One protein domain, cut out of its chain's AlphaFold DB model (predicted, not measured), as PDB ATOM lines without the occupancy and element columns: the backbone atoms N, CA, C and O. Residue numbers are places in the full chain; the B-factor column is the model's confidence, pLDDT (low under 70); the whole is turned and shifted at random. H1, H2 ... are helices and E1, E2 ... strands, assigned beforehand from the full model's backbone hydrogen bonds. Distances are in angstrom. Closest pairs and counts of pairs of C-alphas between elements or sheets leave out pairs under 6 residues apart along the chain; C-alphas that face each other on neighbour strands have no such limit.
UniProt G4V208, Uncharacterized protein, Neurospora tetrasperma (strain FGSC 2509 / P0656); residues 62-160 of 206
ATOM      1  N   ASP A  62       6.497   1.659 -39.432       90.69
ATOM      2  CA  ASP A  62       6.872   2.430 -38.241       90.69
ATOM      3  C   ASP A  62       7.385   1.479 -37.140       90.69
ATOM      4  O   ASP A  62       6.820   0.404 -36.930       90.69
ATOM      5  N   ILE A  63       8.462   1.864 -36.447       89.12
ATOM      6  CA  ILE A  63       8.975   1.156 -35.260       89.12
ATOM      7  C   ILE A  63       8.244   1.637 -33.988       89.12
ATOM      8  O   ILE A  63       8.315   1.002 -32.938       89.12
ATOM      9  N   GLY A  64       7.517   2.754 -34.054       87.44
ATOM     10  CA  GLY A  64       6.705   3.256 -32.954       87.44
ATOM     11  C   GLY A  64       5.437   2.443 -32.672       87.44
ATOM     12  O   GLY A  64       4.944   1.666 -33.484       87.44
ATOM     13  N   GLY A  65       4.849   2.680 -31.498       85.19
ATOM     14  CA  GLY A  65       3.578   2.091 -31.080       85.19
ATOM     15  C   GLY A  65       3.670   0.886 -30.147       85.19
ATOM     16  O   GLY A  65       2.635   0.492 -29.618       85.19
ATOM     17  N   TYR A  66       4.859   0.341 -29.891       86.19
ATOM     18  CA  TYR A  66       5.044  -0.682 -28.858       86.19
ATOM     19  C   TYR A  66       4.943  -0.069 -27.454       86.19
ATOM     20  O   TYR A  66       5.475   1.019 -27.209       86.19
ATOM     21  N   GLU A  67       4.266  -0.757 -26.532       87.12
ATOM     22  CA  GLU A  67       4.262  -0.385 -25.115       87.12
ATOM     23  C   GLU A  67       5.637  -0.678 -24.490       87.12
ATOM     24  O   GLU A  67       6.268  -1.694 -24.772       87.12
ATOM     25  N   ILE A  68       6.108   0.233 -23.639       86.25
ATOM     26  CA  ILE A  68       7.358   0.105 -22.887       86.25
ATOM     27  C   ILE A  68       6.983  -0.248 -21.439       86.25
ATOM     28  O   ILE A  68       6.251   0.533 -20.815       86.25
ATOM     29  N   PRO A  69       7.482  -1.369 -20.878       82.56
ATOM     30  CA  PRO A  69       7.258  -1.724 -19.480       82.56
ATOM     31  C   PRO A  69       7.641  -0.572 -18.543       82.56
ATOM     32  O   PRO A  69       8.696   0.049 -18.687       82.56
ATOM     33  N   SER A  70       6.759  -0.245 -17.600       80.31
ATOM     34  CA  SER A  70       6.868   0.969 -16.792       80.31
ATOM     35  C   SER A  70       6.469   0.687 -15.350       80.31
ATOM     36  O   SER A  70       5.290   0.533 -15.035       80.31
ATOM     37  N   THR A  71       7.458   0.664 -14.456       71.75
ATOM     38  CA  THR A  71       7.289   0.393 -13.018       71.75
ATOM     39  C   THR A  71       6.437   1.447 -12.299       71.75
ATOM     40  O   THR A  71       5.959   1.214 -11.197       71.75
ATOM     41  N   SER A  72       6.231   2.619 -12.909       78.00
ATOM     42  CA  SER A  72       5.513   3.758 -12.315       78.00
ATOM     43  C   SER A  72       4.013   3.803 -12.651       78.00
ATOM     44  O   SER A  72       3.425   4.885 -12.616       78.00
ATOM     45  N   GLY A  73       3.408   2.688 -13.085       72.19
ATOM     46  CA  GLY A  73       1.973   2.555 -13.410       72.19
ATOM     47  C   GLY A  73       1.483   3.315 -14.656       72.19
ATOM     48  O   GLY A  73       0.485   2.945 -15.268       72.19
ATOM     49  N   ARG A  74       2.199   4.357 -15.089       79.62
ATOM     50  CA  ARG A  74       1.927   5.098 -16.327       79.62
ATOM     51  C   ARG A  74       2.405   4.303 -17.539       79.62
ATOM     52  O   ARG A  74       3.612   4.087 -17.679       79.62
ATOM     53  N   LYS A  75       1.478   3.939 -18.434       81.44
ATOM     54  CA  LYS A  75       1.790   3.363 -19.751       81.44
ATOM     55  C   LYS A  75       2.729   4.293 -20.523       81.44
ATOM     56  O   LYS A  75       2.407   5.455 -20.758       81.44
ATOM     57  N   LYS A  76       3.892   3.774 -20.915       86.88
ATOM     58  CA  LYS A  76       4.830   4.428 -21.833       86.88
ATOM     59  C   LYS A  76       4.746   3.711 -23.176       86.88
ATOM     60  O   LYS A  76       4.509   2.508 -23.207       86.88
ATOM     61  N   MET A  77       4.939   4.426 -24.278       87.25
ATOM     62  CA  MET A  77       4.929   3.845 -25.624       87.25
ATOM     63  C   MET A  77       6.058   4.442 -26.458       87.25
ATOM     64  O   MET A  77       6.386   5.621 -26.302       87.25
ATOM     65  N   VAL A  78       6.620   3.650 -27.371       87.88
ATOM     66  CA  VAL A  78       7.540   4.158 -28.396       87.88
ATOM     67  C   VAL A  78       6.767   5.133 -29.288       87.88
ATOM     68  O   VAL A  78       5.692   4.805 -29.796       87.88
ATOM     69  N   ARG A  79       7.293   6.347 -29.472       89.00
ATOM     70  CA  ARG A  79       6.624   7.397 -30.251       89.00
ATOM     71  C   ARG A  79       6.514   6.989 -31.726       89.00
ATOM     72  O   ARG A  79       7.523   6.705 -32.361       89.00
ATOM     73  N   LYS A  80       5.288   7.012 -32.259       90.12
ATOM     74  CA  LYS A  80       4.985   6.795 -33.683       90.12
ATOM     75  C   LYS A  80       5.464   7.954 -34.560       90.12
ATOM     76  O   LYS A  80       5.497   9.101 -34.104       90.12
ATOM     77  N   GLY A  81       5.795   7.646 -35.811       88.56
ATOM     78  CA  GLY A  81       6.218   8.617 -36.823       88.56
ATOM     79  C   GLY A  81       7.575   9.263 -36.537       88.56
ATOM     80  O   GLY A  81       7.730  10.463 -36.747       88.56
ATOM     81  N   VAL A  82       8.528   8.498 -35.990       89.19
ATOM     82  CA  VAL A  82       9.898   8.976 -35.699       89.19
ATOM     83  C   VAL A  82      10.951   8.120 -36.390       89.19
ATOM     84  O   VAL A  82      11.856   8.667 -37.011       89.19
ATOM     85  N   VAL A  83      10.839   6.793 -36.293       91.06
ATOM     86  CA  VAL A  83      11.780   5.859 -36.920       91.06
ATOM     87  C   VAL A  83      10.992   4.850 -37.736       91.06
ATOM     88  O   VAL A  83      10.196   4.083 -37.196       91.06
ATOM     89  N   PHE A  84      11.240   4.846 -39.039       91.44
ATOM     90  CA  PHE A  84      10.701   3.866 -39.969       91.44
ATOM     91  C   PHE A  84      11.798   2.881 -40.367       91.44
ATOM     92  O   PHE A  84      12.987   3.193 -40.301       91.44
ATOM     93  N   ARG A  85      11.395   1.692 -40.809       91.94
ATOM     94  CA  ARG A  85      12.285   0.725 -41.460       91.94
ATOM     95  C   ARG A  85      11.630   0.166 -42.713       91.94
ATOM     96  O   ARG A  85      10.433  -0.109 -42.700       91.94
ATOM     97  N   SER A  86      12.426  -0.047 -43.747       90.62
ATOM     98  CA  SER A  86      12.036  -0.589 -45.055       90.62
ATOM     99  C   SER A  86      13.068  -1.622 -45.523       90.62
ATOM    100  O   SER A  86      13.994  -1.958 -44.779       90.62
ATOM    101  N   ALA A  87      12.895  -2.147 -46.735       88.00
ATOM    102  CA  ALA A  87      14.007  -2.659 -47.532       88.00
ATOM    103  C   ALA A  87      14.775  -1.500 -48.207       88.00
ATOM    104  O   ALA A  87      14.602  -0.331 -47.839       88.00
ATOM    105  N   ASP A  88      15.631  -1.830 -49.172       84.06
ATOM    106  CA  ASP A  88      16.392  -0.869 -49.959       84.06
ATOM    107  C   ASP A  88      15.480   0.006 -50.851       84.06
ATOM    108  O   ASP A  88      14.472  -0.472 -51.376       84.06
ATOM    109  N   PRO A  89      15.807   1.298 -51.036       83.50
ATOM    110  CA  PRO A  89      15.012   2.225 -51.840       83.50
ATOM    111  C   PRO A  89      15.510   2.336 -53.295       83.50
ATOM    112  O   PRO A  89      15.351   3.386 -53.915       83.50
ATOM    113  N   THR A  90      16.150   1.296 -53.845       83.56
ATOM    114  CA  THR A  90      16.662   1.316 -55.235       83.56
ATOM    115  C   THR A  90      15.522   1.440 -56.252       83.56
ATOM    116  O   THR A  90      15.583   2.246 -57.173       83.56
ATOM    117  N   GLN A  91      14.421   0.722 -56.021       83.62
ATOM    118  CA  GLN A  91      13.244   0.679 -56.898       83.62
ATOM    119  C   GLN A  91      12.174   1.741 -56.564       83.62
ATOM    120  O   GLN A  91      11.031   1.626 -57.007       83.62
ATOM    121  N   LEU A  92      12.506   2.769 -55.775       85.50
ATOM    122  CA  LEU A  92      11.545   3.765 -55.292       85.50
ATOM    123  C   LEU A  92      10.938   4.589 -56.447       85.50
ATOM    124  O   LEU A  92      11.634   5.328 -57.148       85.50
ATOM    125  N   THR A  93       9.617   4.528 -56.630       88.31
ATOM    126  CA  THR A  93       8.934   5.332 -57.662       88.31
ATOM    127  C   THR A  93       8.670   6.759 -57.170       88.31
ATOM    128  O   THR A  93       8.785   7.053 -55.979       88.31
ATOM    129  N   ASP A  94       8.299   7.675 -58.066       88.81
ATOM    130  CA  ASP A  94       7.970   9.061 -57.684       88.81
ATOM    131  C   ASP A  94       6.719   9.144 -56.787       88.81
ATOM    132  O   ASP A  94       6.635   9.987 -55.893       88.81
ATOM    133  N   GLU A  95       5.784   8.201 -56.935       88.69
ATOM    134  CA  GLU A  95       4.663   8.031 -56.003       88.69
ATOM    135  C   GLU A  95       5.147   7.599 -54.609       88.69
ATOM    136  O   GLU A  95       4.678   8.123 -53.596       88.69
ATOM    137  N   GLY A  96       6.128   6.690 -54.551       88.50
ATOM    138  CA  GLY A  96       6.810   6.302 -53.315       88.50
ATOM    139  C   GLY A  96       7.507   7.486 -52.641       88.50
ATOM    140  O   GLY A  96       7.336   7.692 -51.437       88.50
ATOM    141  N   VAL A  97       8.208   8.326 -53.410       89.12
ATOM    142  CA  VAL A  97       8.812   9.584 -52.926       89.12
ATOM    143  C   VAL A  97       7.753  10.515 -52.325       89.12
ATOM    144  O   VAL A  97       7.945  11.031 -51.222       89.12
ATOM    145  N   ALA A  98       6.602  10.683 -52.984       90.12
ATOM    146  CA  ALA A  98       5.508  11.496 -52.453       90.12
ATOM    147  C   ALA A  98       4.945  10.940 -51.127       90.12
ATOM    148  O   ALA A  98       4.525  11.716 -50.264       90.12
ATOM    149  N   VAL A  99       4.959   9.616 -50.920       90.12
ATOM    150  CA  VAL A  99       4.652   9.008 -49.611       90.12
ATOM    151  C   VAL A  99       5.745   9.335 -48.584       90.12
ATOM    152  O   VAL A  99       5.407   9.747 -47.475       90.12
ATOM    153  N   MET A 100       7.034   9.245 -48.935       89.56
ATOM    154  CA  MET A 100       8.140   9.559 -48.010       89.56
ATOM    155  C   MET A 100       8.090  11.018 -47.533       89.56
ATOM    156  O   MET A 100       8.258  11.297 -46.343       89.56
ATOM    157  N   GLN A 101       7.783  11.945 -48.445       89.94
ATOM    158  CA  GLN A 101       7.594  13.363 -48.135       89.94
ATOM    159  C   GLN A 101       6.372  13.602 -47.232       89.94
ATOM    160  O   GLN A 101       6.478  14.340 -46.252       89.94
ATOM    161  N   LYS A 102       5.235  12.932 -47.483       90.19
ATOM    162  CA  LYS A 102       4.039  12.996 -46.610       90.19
ATOM    163  C   LYS A 102       4.298  12.453 -45.200       90.19
ATOM    164  O   LYS A 102       3.725  12.968 -44.242       90.19
ATOM    165  N   LEU A 103       5.162  11.443 -45.063       89.00
ATOM    166  CA  LEU A 103       5.613  10.914 -43.769       89.00
ATOM    167  C   LEU A 103       6.609  11.844 -43.049       89.00
ATOM    168  O   LEU A 103       6.872  11.642 -41.865       89.00
ATOM    169  N   GLY A 104       7.155  12.856 -43.732       90.25
ATOM    170  CA  GLY A 104       8.157  13.769 -43.180       90.25
ATOM    171  C   GLY A 104       9.540  13.134 -43.009       90.25
ATOM    172  O   GLY A 104      10.293  13.540 -42.120       90.25
ATOM    173  N   ILE A 105       9.879  12.126 -43.821       89.19
ATOM    174  CA  ILE A 105      11.184  11.458 -43.760       89.19
ATOM    175  C   ILE A 105      12.248  12.395 -44.341       89.19
ATOM    176  O   ILE A 105      12.204  12.748 -45.517       89.19
ATOM    177  N   THR A 106      13.195  12.790 -43.488       89.38
ATOM    178  CA  THR A 106      14.262  13.764 -43.787       89.38
ATOM    179  C   THR A 106      15.666  13.164 -43.784       89.38
ATOM    180  O   THR A 106      16.596  13.797 -44.268       89.38
ATOM    181  N   HIS A 107      15.844  11.966 -43.227       89.69
ATOM    182  CA  HIS A 107      17.141  11.301 -43.120       89.69
ATOM    183  C   HIS A 107      16.967   9.816 -43.439       89.69
ATOM    184  O   HIS A 107      16.069   9.168 -42.895       89.69
ATOM    185  N   VAL A 108      17.823   9.289 -44.311       89.94
ATOM    186  CA  VAL A 108      17.839   7.886 -44.736       89.94
ATOM    187  C   VAL A 108      19.195   7.300 -44.375       89.94
ATOM    188  O   VAL A 108      20.213   7.701 -44.934       89.94
ATOM    189  N   TYR A 109      19.208   6.353 -43.441       89.94
ATOM    190  CA  TYR A 109      20.421   5.636 -43.057       89.94
ATOM    191  C   TYR A 109      20.526   4.352 -43.879       89.94
ATOM    192  O   TYR A 109      19.675   3.470 -43.763       89.94
ATOM    193  N   ASP A 110      21.547   4.270 -44.731       86.25
ATOM    194  CA  ASP A 110      21.805   3.098 -45.573       86.25
ATOM    195  C   ASP A 110      22.895   2.237 -44.928       86.25
ATOM    196  O   ASP A 110      24.001   2.716 -44.687       86.25
ATOM    197  N   PHE A 111      22.559   0.986 -44.615       86.50
ATOM    198  CA  PHE A 111      23.406   0.061 -43.853       86.50
ATOM    199  C   PHE A 111      24.152  -0.967 -44.718       86.50
ATOM    200  O   PHE A 111      24.902  -1.786 -44.174       86.50
ATOM    201  N   ARG A 112      23.935  -0.943 -46.040       78.69
ATOM    202  CA  ARG A 112      24.564  -1.856 -47.009       78.69
ATOM    203  C   ARG A 112      26.073  -1.622 -47.099       78.69
ATOM    204  O   ARG A 112      26.547  -0.528 -46.803       78.69
ATOM    205  N   SER A 113      26.840  -2.649 -47.469       73.44
ATOM    206  CA  SER A 113      28.299  -2.517 -47.599       73.44
ATOM    207  C   SER A 113      28.677  -1.771 -48.881       73.44
ATOM    208  O   SER A 113      27.937  -1.785 -49.865       73.44
ATOM    209  N   LYS A 114      29.868  -1.153 -48.910       66.56
ATOM    210  CA  LYS A 114      30.360  -0.419 -50.095       66.56
ATOM    211  C   LYS A 114      30.412  -1.299 -51.352       66.56
ATOM    212  O   LYS A 114      30.245  -0.798 -52.460       66.56
ATOM    213  N   LEU A 115      30.615  -2.605 -51.175       59.09
ATOM    214  CA  LEU A 115      30.749  -3.578 -52.259       59.09
ATOM    215  C   LEU A 115      29.430  -3.836 -53.019       59.09
ATOM    216  O   LEU A 115      29.466  -4.245 -54.178       59.09
ATOM    217  N   GLU A 116      28.273  -3.549 -52.411       56.62
ATOM    218  CA  GLU A 116      26.955  -3.671 -53.058       56.62
ATOM    219  C   GLU A 116      26.657  -2.525 -54.055       56.62
ATOM    220  O   GLU A 116      25.780  -2.656 -54.912       56.62
ATOM    221  N   PHE A 117      27.417  -1.423 -54.011       58.53
ATOM    222  CA  PHE A 117      27.230  -0.241 -54.872       58.53
ATOM    223  C   PHE A 117      28.039  -0.270 -56.182       58.53
ATOM    224  O   PHE A 117      28.028   0.696 -56.935       58.53
ATOM    225  N   GLY A 118      28.786  -1.346 -56.453       50.09
ATOM    226  CA  GLY A 118      29.864  -1.317 -57.451       50.09
ATOM    227  C   GLY A 118      29.567  -1.865 -58.853       50.09
ATOM    228  O   GLY A 118      30.490  -1.889 -59.663       50.09
ATOM    229  N   LYS A 119      28.361  -2.380 -59.148       54.69
ATOM    230  CA  LYS A 119      28.125  -3.185 -60.374       54.69
ATOM    231  C   LYS A 119      27.332  -2.481 -61.485       54.69
ATOM    232  O   LYS A 119      27.654  -2.696 -62.649       54.69
ATOM    233  N   THR A 120      26.361  -1.629 -61.158       49.34
ATOM    234  CA  THR A 120      25.588  -0.822 -62.122       49.34
ATOM    235  C   THR A 120      25.037   0.438 -61.440       49.34
ATOM    236  O   THR A 120      24.748   0.386 -60.247       49.34
ATOM    237  N   PRO A 121      24.814   1.552 -62.171       57.38
ATOM    238  CA  PRO A 121      24.179   2.757 -61.611       57.38
ATOM    239  C   PRO A 121      22.740   2.510 -61.115       57.38
ATOM    240  O   PRO A 121      22.196   3.293 -60.349       57.38
ATOM    241  N   GLU A 122      22.131   1.392 -61.514       58.56
ATOM    242  CA  GLU A 122      20.810   0.934 -61.073       58.56
ATOM    243  C   GLU A 122      20.771   0.474 -59.601       58.56
ATOM    244  O   GLU A 122      19.684   0.337 -59.043       58.56
ATOM    245  N   THR A 123      21.921   0.228 -58.947       61.62
ATOM    246  CA  THR A 123      21.957  -0.158 -57.518       61.62
ATOM    247  C   THR A 123      22.089   1.027 -56.555       61.62
ATOM    248  O   THR A 123      22.044   0.834 -55.328       61.62
ATOM    249  N   GLU A 124      22.200   2.253 -57.082       68.31
ATOM    250  CA  GLU A 124      22.190   3.475 -56.282       68.31
ATOM    251  C   GLU A 124      20.781   3.775 -55.728       68.31
ATOM    252  O   GLU A 124      19.799   3.818 -56.468       68.31
ATOM    253  N   PRO A 125      20.643   3.989 -54.407       71.50
ATOM    254  CA  PRO A 125      19.432   4.496 -53.780       71.50
ATOM    255  C   PRO A 125      18.942   5.785 -54.407       71.50
ATOM    256  O   PRO A 125      19.684   6.764 -54.491       71.50
ATOM    257  N   LYS A 126      17.651   5.820 -54.732       73.88
ATOM    258  CA  LYS A 126      17.014   7.050 -55.174       73.88
ATOM    259  C   LYS A 126      16.967   8.062 -54.031       73.88
ATOM    260  O   LYS A 126      16.326   7.828 -53.006       73.88
ATOM    261  N   GLU A 127      17.619   9.199 -54.227       78.31
ATOM    262  CA  GLU A 127      17.511  10.355 -53.341       78.31
ATOM    263  C   GLU A 127      16.308  11.225 -53.734       78.31
ATOM    264  O   GLU A 127      15.844  11.200 -54.877       78.31
ATOM    265  N   TRP A 128      15.769  11.997 -52.787       82.31
ATOM    266  CA  TRP A 128      14.639  12.888 -53.047       82.31
ATOM    267  C   TRP A 128      14.748  14.214 -52.302       82.31
ATOM    268  O   TRP A 128      15.287  14.302 -51.198       82.31
ATOM    269  N   ALA A 129      14.168  15.259 -52.896       78.69
ATOM    270  CA  ALA A 129      14.155  16.592 -52.312       78.69
ATOM    271  C   ALA A 129      13.533  16.577 -50.902       78.69
ATOM    272  O   ALA A 129      12.396  16.129 -50.711       78.69
ATOM    273  N   GLY A 130      14.290  17.089 -49.930       78.88
ATOM    274  CA  GLY A 130      13.905  17.148 -48.518       78.88
ATOM    275  C   GLY A 130      14.422  15.999 -47.646       78.88
ATOM    276  O   GLY A 130      14.251  16.081 -46.429       78.88
ATOM    277  N   ALA A 131      15.074  14.978 -48.217       83.88
ATOM    278  CA  ALA A 131      15.777  13.951 -47.454       83.88
ATOM    279  C   ALA A 131      17.272  13.902 -47.770       83.88
ATOM    280  O   ALA A 131      17.689  14.084 -48.909       83.88
ATOM    281  N   GLN A 132      18.066  13.612 -46.744       86.56
ATOM    282  CA  GLN A 132      19.498  13.380 -46.848       86.56
ATOM    283  C   GLN A 132      19.813  11.906 -46.606       86.56
ATOM    284  O   GLN A 132      19.362  11.313 -45.621       86.56
ATOM    285  N   ARG A 133      20.623  11.316 -47.483       85.44
ATOM    286  CA  ARG A 133      21.151   9.966 -47.307       85.44
ATOM    287  C   ARG A 133      22.462  10.018 -46.522       85.44
ATOM    288  O   ARG A 133      23.375  10.757 -46.881       85.44
ATOM    289  N   CYS A 134      22.567   9.220 -45.464       85.56
ATOM    290  CA  CYS A 134      23.807   9.021 -44.718       85.56
ATOM    291  C   CYS A 134      24.162   7.527 -44.772       85.56
ATOM    292  O   CYS A 134      23.421   6.669 -44.292       85.56
ATOM    293  N   HIS A 135      25.273   7.211 -45.435       85.31
ATOM    294  CA  HIS A 135      25.725   5.844 -45.688       85.31
ATOM    295  C   HIS A 135      26.578   5.346 -44.509       85.31
ATOM    296  O   HIS A 135      27.685   5.836 -44.290       85.31
ATOM    297  N   VAL A 136      26.045   4.386 -43.748       85.44
ATOM    298  CA  VAL A 136      26.589   3.878 -42.478       85.44
ATOM    299  C   VAL A 136      26.702   2.345 -42.564       85.44
ATOM    300  O   VAL A 136      25.874   1.628 -42.000       85.44
ATOM    301  N   PRO A 137      27.684   1.811 -43.313       80.38
ATOM    302  CA  PRO A 137      27.781   0.382 -43.598       80.38
ATOM    303  C   PRO A 137      28.060  -0.407 -42.314       80.38
ATOM    304  O   PRO A 137      29.052  -0.155 -41.633       80.38
ATOM    305  N   VAL A 138      27.224  -1.403 -42.000       79.56
ATOM    306  CA  VAL A 138      27.414  -2.244 -40.794       79.56
ATOM    307  C   VAL A 138      28.663  -3.123 -40.917       79.56
ATOM    308  O   VAL A 138      29.332  -3.400 -39.925       79.56
ATOM    309  N   PHE A 139      29.002  -3.528 -42.142       75.69
ATOM    310  CA  PHE A 139      30.266  -4.177 -42.470       75.69
ATOM    311  C   PHE A 139      30.864  -3.470 -43.696       75.69
ATOM    312  O   PHE A 139      30.355  -3.673 -44.797       75.69
ATOM    313  N   PRO A 140      31.890  -2.610 -43.550       65.56
ATOM    314  CA  PRO A 140      32.424  -1.840 -44.676       65.56
ATOM    315  C   PRO A 140      33.103  -2.722 -45.733       65.56
ATOM    316  O   PRO A 140      32.872  -2.511 -46.923       65.56
ATOM    317  N   ASP A 141      33.862  -3.730 -45.288       63.53
ATOM    318  CA  ASP A 141      34.800  -4.502 -46.121       63.53
ATOM    319  C   ASP A 141      34.406  -5.985 -46.289       63.53
ATOM    320  O   ASP A 141      35.202  -6.803 -46.745       63.53
ATOM    321  N   VAL A 142      33.182  -6.360 -45.895       64.00
ATOM    322  CA  VAL A 142      32.679  -7.738 -46.016       64.00
ATOM    323  C   VAL A 142      31.729  -7.838 -47.204       64.00
ATOM    324  O   VAL A 142      30.734  -7.113 -47.277       64.00
ATOM    325  N   ASP A 143      32.013  -8.776 -48.106       64.75
ATOM    326  CA  ASP A 143      31.084  -9.155 -49.166       64.75
ATOM    327  C   ASP A 143      29.833  -9.809 -48.554       64.75
ATOM    328  O   ASP A 143      29.910 -10.819 -47.848       64.75
ATOM    329  N   MET A 144      28.683  -9.185 -48.796       64.06
ATOM    330  CA  MET A 144      27.361  -9.606 -48.329       64.06
ATOM    331  C   MET A 144      26.419  -9.913 -49.508       64.06
ATOM    332  O   MET A 144      25.206 -10.011 -49.317       64.06
ATOM    333  N   SER A 145      26.982 -10.112 -50.710       66.00
ATOM    334  CA  SER A 145      26.272 -10.602 -51.898       66.00
ATOM    335  C   SER A 145      25.432 -11.855 -51.603       66.00
ATOM    336  O   SER A 145      25.762 -12.610 -50.683       66.00
ATOM    337  N   PRO A 146      24.354 -12.123 -52.369       68.31
ATOM    338  CA  PRO A 146      23.486 -13.282 -52.145       68.31
ATOM    339  C   PRO A 146      24.251 -14.609 -52.022       68.31
ATOM    340  O   PRO A 146      23.915 -15.445 -51.181       68.31
ATOM    341  N   GLU A 147      25.318 -14.774 -52.804       70.94
ATOM    342  CA  GLU A 147      26.204 -15.934 -52.806       70.94
ATOM    343  C   GLU A 147      27.055 -16.005 -51.525       70.94
ATOM    344  O   GLU A 147      27.055 -17.032 -50.836       70.94
ATOM    345  N   ALA A 148      27.735 -14.912 -51.156       68.06
ATOM    346  CA  ALA A 148      28.527 -14.836 -49.926       68.06
ATOM    347  C   ALA A 148      27.650 -15.019 -48.674       68.06
ATOM    348  O   ALA A 148      28.035 -15.697 -47.715       68.06
ATOM    349  N   LEU A 149      26.431 -14.477 -48.704       69.00
ATOM    350  CA  LEU A 149      25.443 -14.609 -47.645       69.00
ATOM    351  C   LEU A 149      24.915 -16.048 -47.544       69.00
ATOM    352  O   LEU A 149      24.789 -16.559 -46.431       69.00
ATOM    353  N   ALA A 150      24.678 -16.737 -48.666       74.69
ATOM    354  CA  ALA A 150      24.308 -18.154 -48.681       74.69
ATOM    355  C   ALA A 150      25.405 -19.041 -48.064       74.69
ATOM    356  O   ALA A 150      25.108 -19.867 -47.194       74.69
ATOM    357  N   VAL A 151      26.675 -18.813 -48.421       69.31
ATOM    358  CA  VAL A 151      27.828 -19.489 -47.793       69.31
ATOM    359  C   VAL A 151      27.889 -19.175 -46.292       69.31
ATOM    360  O   VAL A 151      28.031 -20.080 -45.467       69.31
ATOM    361  N   ARG A 152      27.701 -17.909 -45.896       67.25
ATOM    362  CA  ARG A 152      27.693 -17.498 -44.481       67.25
ATOM    363  C   ARG A 152      26.522 -18.107 -43.700       67.25
ATOM    364  O   ARG A 152      26.709 -18.463 -42.537       67.25
ATOM    365  N   PHE A 153      25.352 -18.296 -44.313       66.81
ATOM    366  CA  PHE A 153      24.217 -19.002 -43.710       66.81
ATOM    367  C   PHE A 153      24.498 -20.499 -43.522       66.81
ATOM    368  O   PHE A 153      24.228 -21.029 -42.444       66.81
ATOM    369  N   GLN A 154      25.091 -21.169 -44.516       64.19
ATOM    370  CA  GLN A 154      25.517 -22.572 -44.397       64.19
ATOM    371  C   GLN A 154      26.560 -22.749 -43.276       64.19
ATOM    372  O   GLN A 154      26.457 -23.671 -42.464       64.19
ATOM    373  N   LEU A 155      27.516 -21.819 -43.166       61.25
ATOM    374  CA  LEU A 155      28.517 -21.799 -42.093       61.25
ATOM    375  C   LEU A 155      27.908 -21.495 -40.713       61.25
ATOM    376  O   LEU A 155      28.274 -22.137 -39.731       61.25
ATOM    377  N   ARG A 156      26.943 -20.571 -40.624       58.22
ATOM    378  CA  ARG A 156      26.215 -20.260 -39.378       58.22
ATOM    379  C   ARG A 156      25.404 -21.455 -38.876       58.22
ATOM    380  O   ARG A 156      25.358 -21.702 -37.677       58.22
ATOM    381  N   ASN A 157      24.784 -22.205 -39.784       57.25
ATOM    382  CA  ASN A 157      24.012 -23.395 -39.436       57.25
ATOM    383  C   ASN A 157      24.903 -24.602 -39.062       57.25
ATOM    384  O   ASN A 157      24.384 -25.586 -38.545       57.25
ATOM    385  N   SER A 158      26.220 -24.538 -39.307       46.72
ATOM    386  CA  SER A 158      27.180 -25.616 -39.010       46.72
ATOM    387  C   SER A 158      28.204 -25.282 -37.916       46.72
ATOM    388  O   SER A 158      28.856 -26.193 -37.407       46.72
ATOM    389  N   ARG A 159      28.327 -24.016 -37.488       49.81
ATOM    390  CA  ARG A 159      29.057 -23.625 -36.269       49.81
ATOM    391  C   ARG A 159      28.336 -22.525 -35.496       49.81
ATOM    392  O   ARG A 159      28.214 -21.398 -35.974       49.81
ATOM    393  N   PHE A 160      27.985 -22.836 -34.248       43.16
ATOM    394  CA  PHE A 160      27.747 -21.840 -33.205       43.16
ATOM    395  C   PHE A 160      29.069 -21.092 -32.969       43.16
ATOM    396  O   PHE A 160      29.990 -21.618 -32.347       43.16
TER     397      PHE A 160
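This is residues 62 to 160 of the 206 residues of an uncharacterized protein of Neurospora tetrasperma (strain FGSC 2509 / P0656) (UniProt G4V208). There is little regular structure: residues 67 to 77 fold back as an unnamed loop, E1 and E2 lie side by side as a small parallel sheet, and H3 sticks out with residues 146 to 151 and 153 to 160 free. The 99 printed residues hold H1, E1, H2, E2, H3 in that order, a mixed class with 32 residues in named elements. The whole is loose and flat, radius of gyration of the C-alphas 18.0 A, spans 49 by 43 by 20 A.

After residues 62 to 93, H1 is residues 94 to 102, 12.4 A, from C-alpha 94 at (7.970, 9.061, -57.684). E1 is residues 107 to 110, H2 114 to 117, E2 132 to 135. H3 is residues 146 to 156, 14.8 A, ending at C-alpha 156 (26.215, -20.260, -39.378).

E1 and E2 are parallel at 23 degrees; N 108 and O 132 are 2.9 A apart, within hydrogen-bond range. E1, H2, E2 form a strand-helix-strand unit, parallel neighbour strands with a helix between, its crossover right-handed. Every O i to N i+4 pair is within range in H1 and H3; H2 is too short for one. H1, H2 and H3 are apart from each other.

C-alphas 73 and 120, the farthest two, are 54.2 A apart. The printed part has no cut; H2 to E2 is a long link. pLDDT is under 70 at residues 114 to 124, 140 to 146, 148 to 149 and 151 to 160.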